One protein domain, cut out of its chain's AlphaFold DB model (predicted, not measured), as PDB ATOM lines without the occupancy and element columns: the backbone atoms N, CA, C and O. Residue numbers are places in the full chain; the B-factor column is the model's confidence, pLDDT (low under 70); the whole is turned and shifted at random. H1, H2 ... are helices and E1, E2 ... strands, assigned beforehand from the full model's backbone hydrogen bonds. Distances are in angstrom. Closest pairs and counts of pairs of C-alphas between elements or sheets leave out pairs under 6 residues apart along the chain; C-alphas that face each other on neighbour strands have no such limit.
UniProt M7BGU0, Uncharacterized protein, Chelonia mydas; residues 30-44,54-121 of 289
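What this domain is: This is residues 30 to 44 and 54 to 121 of the 289 residues of an uncharacterized protein of Chelonia mydas (UniProt M7BGU0). A narrow antiparallel sheet of three strands, with the E2-E3 hairpin as its long part, has the short helix H2 over E2, while H1 and H3 only graze the sheet, and the long helix H4 starts at a corner with H3, passes close to E2 and runs out of this small body as an arm. Residues 106 to 121 of H4 stick out free and make much of the length. The printed part has 83 residues with four named helices and three named strands, in the order H1 E1 E2 E3 H2 H3 H4; the sheet order is E1, E2, E3, and the class is mixed, helices and strands. The whole is loose, with a radius of gyration of the C-alphas of 15.3 A, and spans 59 by 26 by 21 A.

Where its parts are: In the sheet, E2 is residues 55 to 64, 26.7 A from first to last C-alpha, and E3 is residues 67 to 76, 28.4 A. E1 is residues 37 to 40, beginning at C-alpha 37 at (180.740, 185.013, 134.824). H1 is residues 30 to 35, with C-alpha 30 at (189.547, 189.556, 142.378). H2 is residues 77 to 80, and H3 is residues 83 to 93, 15.1 A long. H4, residues 95 to 121, is 39.1 A long and ends at C-alpha 121 at (188.159, 186.061, 171.736).

How they stand to each other: E2 is the inner strand, and E1 and E3 are the edge strands. E2 and E3 form a hairpin, antiparallel at 158 degrees, with N 60 and O 71 within hydrogen-bond range at 2.9 A. E1 and E2 are antiparallel at 154 degrees, with N 39 and O 57 within hydrogen-bond range at 2.9 A. H2 is on the sheet, over E2, at a height over the sheet of 7.9 A. H1 only grazes the sheet with residues 34 to 35, H3 with residues 86 to 93 and H4 with residues 96 to 104. The closest C-alphas of E2 and H4, those of Lys 62 and Ala 100, are 6.4 A apart. H3 is the hub, touching three helices. H1 and H3 touch at a steep tilt of 47 degrees, the same way; their closest C-alphas, those of Leu 32 and Ser 83, are 6.0 A apart. H4, with residues 97 to 98 alone, touches H3 only at the corner, at a steep tilt of 54 degrees, opposite ways; their closest C-alphas, those of Lys 91 and Tyr 98, are 5.4 A apart. H2 and H3 only just touch, only at the corner, with 3 pairs of C-alphas within 8 A, the closest being Ser 79 and Asn 85 at 5.6 A. H2 and H4 are apart. Every O i to N i+4 pair is within hydrogen-bond range in H1 and H4, 6 of 7 are in H3, and H2 is too short for such a pair.

The domain as a whole: The C-alphas farthest apart, those of Lys 44 and Arg 121, are 58.9 A apart. Without residues 106 to 121 the body spans 38 by 22 by 20 A. Residues 45 to 53 are not printed, and C-alphas 44 and 54 are 8.2 A apart across this cut, which lies in the link from E1 to E2. The links that are printed whole are tight. The mean pLDDT of the printed part is 73.5; residues 43 to 44, 62 to 68, 78 to 81, 84 and 117 to 121 are under 70.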
ATOM      1  N   LYS A  30     189.856 190.970 142.105       74.12
ATOM      2  CA  LYS A  30     189.547 189.556 142.378       74.12
ATOM      3  C   LYS A  30     188.073 189.342 142.712       74.12
ATOM      4  O   LYS A  30     187.469 188.426 142.166       74.12
ATOM      5  N   ASP A  31     187.493 190.201 143.549       72.19
ATOM      6  CA  ASP A  31     186.078 190.107 143.935       72.19
ATOM      7  C   ASP A  31     185.179 190.255 142.700       72.19
ATOM      8  O   ASP A  31     184.297 189.434 142.458       72.19
ATOM      9  N   LEU A  32     185.477 191.243 141.846       73.19
ATOM     10  CA  LEU A  32     184.750 191.453 140.591       73.19
ATOM     11  C   LEU A  32     184.864 190.246 139.639       73.19
ATOM     12  O   LEU A  32     183.890 189.909 138.969       73.19
ATOM     13  N   ASN A  33     186.021 189.579 139.584       72.62
ATOM     14  CA  ASN A  33     186.212 188.385 138.752       72.62
ATOM     15  C   ASN A  33     185.479 187.141 139.294       72.62
ATOM     16  O   ASN A  33     185.179 186.245 138.511       72.62
ATOM     17  N   ASN A  34     185.161 187.094 140.592       73.69
ATOM     18  CA  ASN A  34     184.310 186.054 141.179       73.69
ATOM     19  C   ASN A  34     182.811 186.345 140.959       73.69
ATOM     20  O   ASN A  34     182.022 185.421 140.788       73.69
ATOM     21  N   ILE A  35     182.420 187.626 140.942       73.25
ATOM     22  CA  ILE A  35     181.029 188.082 140.762       73.25
ATOM     23  C   ILE A  35     180.541 187.945 139.310       73.25
ATOM     24  O   ILE A  35     179.364 187.665 139.074       73.25
ATOM     25  N   PHE A  36     181.418 188.176 138.327       76.31
ATOM     26  CA  PHE A  36     181.051 188.220 136.911       76.31
ATOM     27  C   PHE A  36     181.475 186.953 136.160       76.31
ATOM     28  O   PHE A  36     182.655 186.759 135.864       76.31
ATOM     29  N   THR A  37     180.503 186.136 135.749       74.19
ATOM     30  CA  THR A  37     180.740 185.013 134.824       74.19
ATOM     31  C   THR A  37     180.408 185.410 133.381       74.19
ATOM     32  O   THR A  37     179.531 186.243 133.130       74.19
ATOM     33  N   PHE A  38     181.143 184.858 132.409       70.38
ATOM     34  CA  PHE A  38     181.129 185.326 131.016       70.38
ATOM     35  C   PHE A  38     180.892 184.211 130.000       70.38
ATOM     36  O   PHE A  38     181.650 183.246 129.925       70.38
ATOM     37  N   GLU A  39     179.909 184.418 129.127       72.88
ATOM     38  CA  GLU A  39     179.651 183.585 127.953       72.88
ATOM     39  C   GLU A  39     179.838 184.423 126.683       72.88
ATOM     40  O   GLU A  39     179.046 185.314 126.371       72.88
ATOM     41  N   PHE A  40     180.911 184.156 125.939       72.94
ATOM     42  CA  PHE A  40     181.213 184.859 124.690       72.94
ATOM     43  C   PHE A  40     180.357 184.309 123.541       72.94
ATOM     44  O   PHE A  40     180.382 183.111 123.250       72.94
ATOM     45  N   GLU A  41     179.602 185.174 122.856       71.62
ATOM     46  CA  GLU A  41     178.763 184.743 121.734       71.62
ATOM     47  C   GLU A  41     179.649 184.380 120.528       71.62
ATOM     48  O   GLU A  41     180.463 185.191 120.074       71.62
ATOM     49  N   LYS A  42     179.495 183.156 119.994       70.50
ATOM     50  CA  LYS A  42     180.283 182.672 118.844       70.50
ATOM     51  C   LYS A  42     180.209 183.674 117.671       70.50
ATOM     52  O   LYS A  42     179.109 184.144 117.371       70.50
ATOM     53  N   PRO A  43     181.324 183.987 116.971       59.09
ATOM     54  CA  PRO A  43     181.341 185.012 115.925       59.09
ATOM     55  C   PRO A  43     180.350 184.745 114.780       59.09
ATOM     56  O   PRO A  43     180.606 183.963 113.868       59.09
ATOM     57  N   LYS A  44     179.212 185.446 114.800       62.59
ATOM     58  CA  LYS A  44     178.217 185.423 113.720       62.59
ATOM     59  C   LYS A  44     178.689 186.299 112.558       62.59
ATOM     60  O   LYS A  44     178.313 187.472 112.467       62.59
ATOM     61  N   LYS A  54     181.512 191.733 118.438       70.81
ATOM     62  CA  LYS A  54     181.376 190.573 119.318       70.81
ATOM     63  C   LYS A  54     180.746 190.996 120.645       70.81
ATOM     64  O   LYS A  54     181.146 192.003 121.241       70.81
ATOM     65  N   LEU A  55     179.777 190.210 121.093       72.75
ATOM     66  CA  LEU A  55     179.077 190.396 122.356       72.75
ATOM     67  C   LEU A  55     179.472 189.288 123.330       72.75
ATOM     68  O   LEU A  55     179.767 188.162 122.928       72.75
ATOM     69  N   ALA A  56     179.443 189.619 124.612       73.31
ATOM     70  CA  ALA A  56     179.482 188.657 125.698       73.31
ATOM     71  C   ALA A  56     178.197 188.805 126.517       73.31
ATOM     72  O   ALA A  56     177.764 189.924 126.808       73.31
ATOM     73  N   THR A  57     177.595 187.685 126.894       76.81
ATOM     74  CA  THR A  57     176.593 187.653 127.956       76.81
ATOM     75  C   THR A  57     177.352 187.597 129.272       76.81
ATOM     76  O   THR A  57     178.126 186.669 129.504       76.81
ATOM     77  N   CYS A  58     177.161 188.600 130.121       75.62
ATOM     78  CA  CYS A  58     177.596 188.538 131.507       75.62
ATOM     79  C   CYS A  58     176.454 187.970 132.352       75.62
ATOM     80  O   CYS A  58     175.299 188.371 132.170       75.62
ATOM     81  N   LYS A  59     176.778 187.044 133.251       78.50
ATOM     82  CA  LYS A  59     175.886 186.494 134.271       78.50
ATOM     83  C   LYS A  59     176.369 186.944 135.652       78.50
ATOM     84  O   LYS A  59     177.572 187.034 135.897       78.50
ATOM     85  N   VAL A  60     175.408 187.254 136.516       76.38
ATOM     86  CA  VAL A  60     175.583 187.742 137.891       76.38
ATOM     87  C   VAL A  60     174.510 187.104 138.757       76.38
ATOM     88  O   VAL A  60     173.334 187.136 138.398       76.38
ATOM     89  N   GLU A  61     174.886 186.582 139.916       73.06
ATOM     90  CA  GLU A  61     173.921 186.177 140.936       73.06
ATOM     91  C   GLU A  61     173.464 187.412 141.724       73.06
ATOM     92  O   GLU A  61     174.267 188.071 142.385       73.06
ATOM     93  N   LYS A  62     172.173 187.746 141.624       69.31
ATOM     94  CA  LYS A  62     171.522 188.802 142.409       69.31
ATOM     95  C   LYS A  62     170.705 188.135 143.503       69.31
ATOM     96  O   LYS A  62     169.843 187.315 143.202       69.31
ATOM     97  N   GLU A  63     170.933 188.504 144.755       64.75
ATOM     98  CA  GLU A  63     170.040 188.082 145.828       64.75
ATOM     99  C   GLU A  63     168.729 188.876 145.755       64.75
ATOM    100  O   GLU A  63     168.732 190.104 145.645       64.75
ATOM    101  N   VAL A  64     167.602 188.165 145.755       63.94
ATOM    102  CA  VAL A  64     166.255 188.740 145.717       63.94
ATOM    103  C   VAL A  64     165.404 187.975 146.723       63.94
ATOM    104  O   VAL A  64     165.122 186.796 146.523       63.94
ATOM    105  N   ASN A  65     164.992 188.650 147.797       66.19
ATOM    106  CA  ASN A  65     164.198 188.084 148.896       66.19
ATOM    107  C   ASN A  65     164.861 186.861 149.576       66.19
ATOM    108  O   ASN A  65     164.171 185.908 149.930       66.19
ATOM    109  N   GLY A  66     166.191 186.870 149.730       65.81
ATOM    110  CA  GLY A  66     166.966 185.759 150.312       65.81
ATOM    111  C   GLY A  66     167.274 184.605 149.346       65.81
ATOM    112  O   GLY A  66     167.862 183.606 149.750       65.81
ATOM    113  N   GLU A  67     166.893 184.718 148.070       67.38
ATOM    114  CA  GLU A  67     167.139 183.706 147.040       67.38
ATOM    115  C   GLU A  67     168.122 184.241 145.984       67.38
ATOM    116  O   GLU A  67     167.929 185.331 145.439       67.38
ATOM    117  N   LEU A  68     169.177 183.481 145.664       66.81
ATOM    118  CA  LEU A  68     170.146 183.843 144.622       66.81
ATOM    119  C   LEU A  68     169.559 183.584 143.228       66.81
ATOM    120  O   LEU A  68     169.397 182.437 142.811       66.81
ATOM    121  N   LYS A  69     169.265 184.654 142.483       73.75
ATOM    122  CA  LYS A  69     168.670 184.585 141.139       73.75
ATOM    123  C   LYS A  69     169.693 184.993 140.072       73.75
ATOM    124  O   LYS A  69     170.278 186.076 140.172       73.75
ATOM    125  N   PRO A  70     169.919 184.177 139.026       73.62
ATOM    126  CA  PRO A  70     170.867 184.508 137.969       73.62
ATOM    127  C   PRO A  70     170.302 185.603 137.052       73.62
ATOM    128  O   PRO A  70     169.448 185.362 136.198       73.62
ATOM    129  N   CYS A  71     170.816 186.821 137.193       72.19
ATOM    130  CA  CYS A  71     170.604 187.903 136.241       72.19
ATOM    131  C   CYS A  71     171.621 187.801 135.094       72.19
ATOM    132  O   CYS A  71     172.783 187.451 135.301       72.19
ATOM    133  N   SER A  72     171.215 188.156 133.871       78.25
ATOM    134  CA  SER A  72     172.140 188.232 132.734       78.25
ATOM    135  C   SER A  72     171.914 189.480 131.889       78.25
ATOM    136  O   SER A  72     170.786 189.947 131.732       78.25
ATOM    137  N   PHE A  73     173.000 190.036 131.355       76.31
ATOM    138  CA  PHE A  73     172.977 191.228 130.509       76.31
ATOM    139  C   PHE A  73     174.046 191.149 129.414       76.31
ATOM    140  O   PHE A  73     175.071 190.482 129.555       76.31
ATOM    141  N   LYS A  74     173.804 191.825 128.286       79.50
ATOM    142  CA  LYS A  74     174.708 191.800 127.128       79.50
ATOM    143  C   LYS A  74     175.680 192.970 127.176       79.50
ATOM    144  O   LYS A  74     175.273 194.124 127.257       79.50
ATOM    145  N   THR A  75     176.966 192.664 127.057       73.56
ATOM    146  CA  THR A  75     178.063 193.633 127.032       73.56
ATOM    147  C   THR A  75     178.957 193.404 125.808       73.56
ATOM    148  O   THR A  75     178.794 192.428 125.074       73.56
ATOM    149  N   SER A  76     179.898 194.312 125.541       74.81
ATOM    150  CA  SER A  76     180.880 194.111 124.464       74.81
ATOM    151  C   SER A  76     182.026 193.209 124.932       74.81
ATOM    152  O   SER A  76     182.403 193.271 126.102       74.81
ATOM    153  N   GLU A  77     182.630 192.419 124.036       70.06
ATOM    154  CA  GLU A  77     183.816 191.594 124.363       70.06
ATOM    155  C   GLU A  77     184.927 192.431 125.037       70.06
ATOM    156  O   GLU A  77     185.460 192.051 126.076       70.06
ATOM    157  N   ALA A  78     185.196 193.633 124.513       68.94
ATOM    158  CA  ALA A  78     186.192 194.564 125.052       68.94
ATOM    159  C   ALA A  78     185.823 195.174 126.424       68.94
ATOM    160  O   ALA A  78     186.688 195.720 127.113       68.94
ATOM    161  N   SER A  79     184.549 195.093 126.823       66.50
ATOM    162  CA  SER A  79     184.079 195.444 128.168       66.50
ATOM    163  C   SER A  79     184.176 194.250 129.120       66.50
ATOM    164  O   SER A  79     184.595 194.429 130.258       66.50
ATOM    165  N   ALA A  80     183.835 193.044 128.653       63.16
ATOM    166  CA  ALA A  80     183.958 191.801 129.419       63.16
ATOM    167  C   ALA A  80     185.415 191.496 129.800       63.16
ATOM    168  O   ALA A  80     185.691 191.129 130.935       63.16
ATOM    169  N   MET A  81     186.366 191.763 128.898       65.62
ATOM    170  CA  MET A  81     187.809 191.628 129.153       65.62
ATOM    171  C   MET A  81     188.375 192.552 130.254       65.62
ATOM    172  O   MET A  81     189.576 192.495 130.518       65.62
ATOM    173  N   LYS A  82     187.574 193.440 130.865       75.50
ATOM    174  CA  LYS A  82     188.007 194.342 131.948       75.50
ATOM    175  C   LYS A  82     186.896 194.520 132.980       75.50
ATOM    176  O   LYS A  82     186.035 195.386 132.819       75.50
ATOM    177  N   SER A  83     186.969 193.764 134.073       70.50
ATOM    178  CA  SER A  83     186.019 193.792 135.197       70.50
ATOM    179  C   SER A  83     185.665 195.208 135.680       70.50
ATOM    180  O   SER A  83     184.490 195.512 135.861       70.50
ATOM    181  N   PHE A  84     186.626 196.136 135.759       68.38
ATOM    182  CA  PHE A  84     186.351 197.541 136.109       68.38
ATOM    183  C   PHE A  84     185.488 198.303 135.080       68.38
ATOM    184  O   PHE A  84     184.631 199.107 135.455       68.38
ATOM    185  N   ASN A  85     185.669 198.054 133.777       76.94
ATOM    186  CA  ASN A  85     184.800 198.640 132.747       76.94
ATOM    187  C   ASN A  85     183.375 198.091 132.860       76.94
ATOM    188  O   ASN A  85     182.414 198.817 132.596       76.94
ATOM    189  N   LEU A  86     183.244 196.825 133.262       73.75
ATOM    190  CA  LEU A  86     181.962 196.179 133.498       73.75
ATOM    191  C   LEU A  86     181.280 196.701 134.770       73.75
ATOM    192  O   LEU A  86     180.106 197.050 134.709       73.75
ATOM    193  N   TRP A  87     182.014 196.871 135.870       79.19
ATOM    194  CA  TRP A  87     181.526 197.505 137.101       79.19
ATOM    195  C   TRP A  87     180.958 198.904 136.824       79.19
ATOM    196  O   TRP A  87     179.803 199.192 137.137       79.19
ATOM    197  N   ARG A  88     181.712 199.740 136.091       77.81
ATOM    198  CA  ARG A  88     181.245 201.053 135.603       77.81
ATOM    199  C   ARG A  88     180.022 200.968 134.678       77.81
ATOM    200  O   ARG A  88     179.278 201.942 134.585       77.81
ATOM    201  N   HIS A  89     179.826 199.862 133.961       79.12
ATOM    202  CA  HIS A  89     178.653 199.643 133.113       79.12
ATOM    203  C   HIS A  89     177.429 199.241 133.950       79.12
ATOM    204  O   HIS A  89     176.379 199.862 133.788       79.12
ATOM    205  N   VAL A  90     177.568 198.304 134.894       78.38
ATOM    206  CA  VAL A  90     176.504 197.901 135.835       78.38
ATOM    207  C   VAL A  90     176.041 199.100 136.668       78.38
ATOM    208  O   VAL A  90     174.867 199.452 136.604       78.38
ATOM    209  N   LYS A  91     176.973 199.834 137.297       81.81
ATOM    210  CA  LYS A  91     176.718 201.065 138.077       81.81
ATOM    211  C   LYS A  91     175.980 202.174 137.299       81.81
ATOM    212  O   LYS A  91     175.442 203.087 137.911       81.81
ATOM    213  N   ARG A  92     175.957 202.119 135.959       77.75
ATOM    214  CA  ARG A  92     175.308 203.118 135.079       77.75
ATOM    215  C   ARG A  92     174.035 202.645 134.375       77.75
ATOM    216  O   ARG A  92     173.249 203.494 133.979       77.75
ATOM    217  N   ASN A  93     173.871 201.342 134.145       77.38
ATOM    218  CA  ASN A  93     172.782 200.791 133.321       77.38
ATOM    219  C   ASN A  93     171.866 199.842 134.112       77.38
ATOM    220  O   ASN A  93     170.752 199.579 133.675       77.38
ATOM    221  N   TYR A  94     172.327 199.344 135.264       77.44
ATOM    222  CA  TYR A  94     171.633 198.367 136.106       77.44
ATOM    223  C   TYR A  94     171.803 198.728 137.600       77.44
ATOM    224  O   TYR A  94     172.405 197.954 138.351       77.44
ATOM    225  N   PRO A  95     171.328 199.910 138.051       76.31
ATOM    226  CA  PRO A  95     171.606 200.434 139.392       76.31
ATOM    227  C   PRO A  95     171.108 199.518 140.519       76.31
ATOM    228  O   PRO A  95     171.825 199.325 141.494       76.31
ATOM    229  N   GLU A  96     169.954 198.862 140.364       75.69
ATOM    230  CA  GLU A  96     169.467 197.863 141.332       75.69
ATOM    231  C   GLU A  96     170.440 196.692 141.534       75.69
ATOM    232  O   GLU A  96     170.572 196.159 142.633       75.69
ATOM    233  N   ASN A  97     171.110 196.265 140.460       76.81
ATOM    234  CA  ASN A  97     172.048 195.147 140.504       76.81
ATOM    235  C   ASN A  97     173.387 195.599 141.101       76.81
ATOM    236  O   ASN A  97     174.051 194.809 141.757       76.81
ATOM    237  N   TYR A  98     173.760 196.871 140.917       79.56
ATOM    238  CA  TYR A  98     174.872 197.483 141.646       79.56
ATOM    239  C   TYR A  98     174.591 197.517 143.157       79.56
ATOM    240  O   TYR A  98     175.427 197.050 143.923       79.56
ATOM    241  N   VAL A  99     173.413 197.994 143.584       79.06
ATOM    242  CA  VAL A  99     173.041 198.061 145.012       79.06
ATOM    243  C   VAL A  99     173.060 196.671 145.654       79.06
ATOM    244  O   VAL A  99     173.747 196.484 146.652       79.06
ATOM    245  N   ALA A 100     172.405 195.677 145.043       78.25
ATOM    246  CA  ALA A 100     172.376 194.312 145.574       78.25
ATOM    247  C   ALA A 100     173.780 193.680 145.715       78.25
ATOM    248  O   ALA A 100     174.038 192.967 146.683       78.25
ATOM    249  N   LEU A 101     174.699 193.963 144.783       78.88
ATOM    250  CA  LEU A 101     176.087 193.493 144.872       78.88
ATOM    251  C   LEU A 101     176.870 194.176 146.001       78.88
ATOM    252  O   LEU A 101     177.628 193.497 146.691       78.88
ATOM    253  N   VAL A 102     176.682 195.485 146.203       80.31
ATOM    254  CA  VAL A 102     177.294 196.233 147.317       80.31
ATOM    255  C   VAL A 102     176.815 195.663 148.655       80.31
ATOM    256  O   VAL A 102     177.643 195.210 149.440       80.31
ATOM    257  N   THR A 103     175.498 195.554 148.862       79.44
ATOM    258  CA  THR A 103     174.920 195.033 150.114       79.44
ATOM    259  C   THR A 103     175.411 193.621 150.448       79.44
ATOM    260  O   THR A 103     175.767 193.363 151.596       79.44
ATOM    261  N   LYS A 104     175.511 192.718 149.458       79.88
ATOM    262  CA  LYS A 104     176.067 191.372 149.674       79.88
ATOM    263  C   LYS A 104     177.538 191.413 150.110       79.88
ATOM    264  O   LYS A 104     177.937 190.654 150.989       79.88
ATOM    265  N   LYS A 105     178.352 192.301 149.527       81.50
ATOM    266  CA  LYS A 105     179.774 192.439 149.884       81.50
ATOM    267  C   LYS A 105     179.964 192.998 151.293       81.50
ATOM    268  O   LYS A 105     180.813 192.488 152.021       81.50
ATOM    269  N   ASP A 106     179.152 193.977 151.685       79.56
ATOM    270  CA  ASP A 106     179.170 194.534 153.040       79.56
ATOM    271  C   ASP A 106     178.779 193.464 154.082       79.56
ATOM    272  O   ASP A 106     179.469 193.304 155.087       79.56
ATOM    273  N   GLN A 107     177.751 192.648 153.802       78.88
ATOM    274  CA  GLN A 107     177.368 191.499 154.641       78.88
ATOM    275  C   GLN A 107     178.470 190.433 154.740       78.88
ATOM    276  O   GLN A 107     178.756 189.930 155.828       78.88
ATOM    277  N   GLU A 108     179.111 190.077 153.621       79.00
ATOM    278  CA  GLU A 108     180.221 189.122 153.630       79.00
ATOM    279  C   GLU A 108     181.415 189.624 154.456       79.00
ATOM    280  O   GLU A 108     182.063 188.833 155.144       79.00
ATOM    281  N   ASP A 109     181.741 190.914 154.373       78.69
ATOM    282  CA  ASP A 109     182.875 191.494 155.095       78.69
ATOM    283  C   ASP A 109     182.567 191.676 156.589       78.69
ATOM    284  O   ASP A 109     183.422 191.368 157.426       78.69
ATOM    285  N   GLU A 110     181.333 192.037 156.947       80.19
ATOM    286  CA  GLU A 110     180.857 192.026 158.335       80.19
ATOM    287  C   GLU A 110     180.907 190.602 158.933       80.19
ATOM    288  O   GLU A 110     181.357 190.403 160.065       80.19
ATOM    289  N   ALA A 111     180.523 189.578 158.158       79.75
ATOM    290  CA  ALA A 111     180.629 188.178 158.568       79.75
ATOM    291  C   ALA A 111     182.092 187.744 158.791       79.75
ATOM    292  O   ALA A 111     182.398 187.122 159.814       79.75
ATOM    293  N   LYS A 112     183.018 188.122 157.894       81.00
ATOM    294  CA  LYS A 112     184.469 187.885 158.061       81.00
ATOM    295  C   LYS A 112     184.990 188.565 159.338       81.00
ATOM    296  O   LYS A 112     185.651 187.917 160.152       81.00
ATOM    297  N   GLN A 113     184.615 189.824 159.578       79.62
ATOM    298  CA  GLN A 113     185.005 190.580 160.774       79.62
ATOM    299  C   GLN A 113     184.465 189.955 162.073       79.62
ATOM    300  O   GLN A 113     185.188 189.894 163.075       79.62
ATOM    301  N   LYS A 114     183.227 189.440 162.067       76.31
ATOM    302  CA  LYS A 114     182.635 188.696 163.195       76.31
ATOM    303  C   LYS A 114     183.406 187.403 163.486       76.31
ATOM    304  O   LYS A 114     183.711 187.142 164.651       76.31
ATOM    305  N   VAL A 115     183.792 186.641 162.457       79.44
ATOM    306  CA  VAL A 115     184.604 185.415 162.600       79.44
ATOM    307  C   VAL A 115     185.994 185.718 163.171       79.44
ATOM    308  O   VAL A 115     186.398 185.083 164.146       79.44
ATOM    309  N   ASP A 116     186.707 186.717 162.644       71.75
ATOM    310  CA  ASP A 116     188.033 187.092 163.159       71.75
ATOM    311  C   ASP A 116     187.968 187.662 164.587       71.75
ATOM    312  O   ASP A 116     188.855 187.403 165.407       71.75
ATOM    313  N   THR A 117     186.894 188.378 164.931       68.25
ATOM    314  CA  THR A 117     186.661 188.871 166.299       68.25
ATOM    315  C   THR A 117     186.360 187.726 167.269       68.25
ATOM    316  O   THR A 117     186.903 187.702 168.374       68.25
ATOM    317  N   ALA A 118     185.556 186.737 166.863       66.25
ATOM    318  CA  ALA A 118     185.317 185.527 167.652       66.25
ATOM    319  C   ALA A 118     186.608 184.711 167.848       66.25
ATOM    320  O   ALA A 118     186.902 184.275 168.960       66.25
ATOM    321  N   LYS A 119     187.430 184.586 166.799       67.12
ATOM    322  CA  LYS A 119     188.732 183.905 166.841       67.12
ATOM    323  C   LYS A 119     189.731 184.600 167.773       67.12
ATOM    324  O   LYS A 119     190.421 183.923 168.526       67.12
ATOM    325  N   ARG A 120     189.760 185.939 167.793       57.44
ATOM    326  CA  ARG A 120     190.548 186.721 168.768       57.44
ATOM    327  C   ARG A 120     190.049 186.563 170.207       57.44
ATOM    328  O   ARG A 120     190.855 186.642 171.128       57.44
ATOM    329  N   ARG A 121     188.747 186.329 170.410       53.81
ATOM    330  CA  ARG A 121     188.159 186.061 171.736       53.81
ATOM    331  C   ARG A 121     188.421 184.635 172.235       53.81
ATOM    332  O   ARG A 121     188.506 184.455 173.444       53.81
TER     333      ARG A 121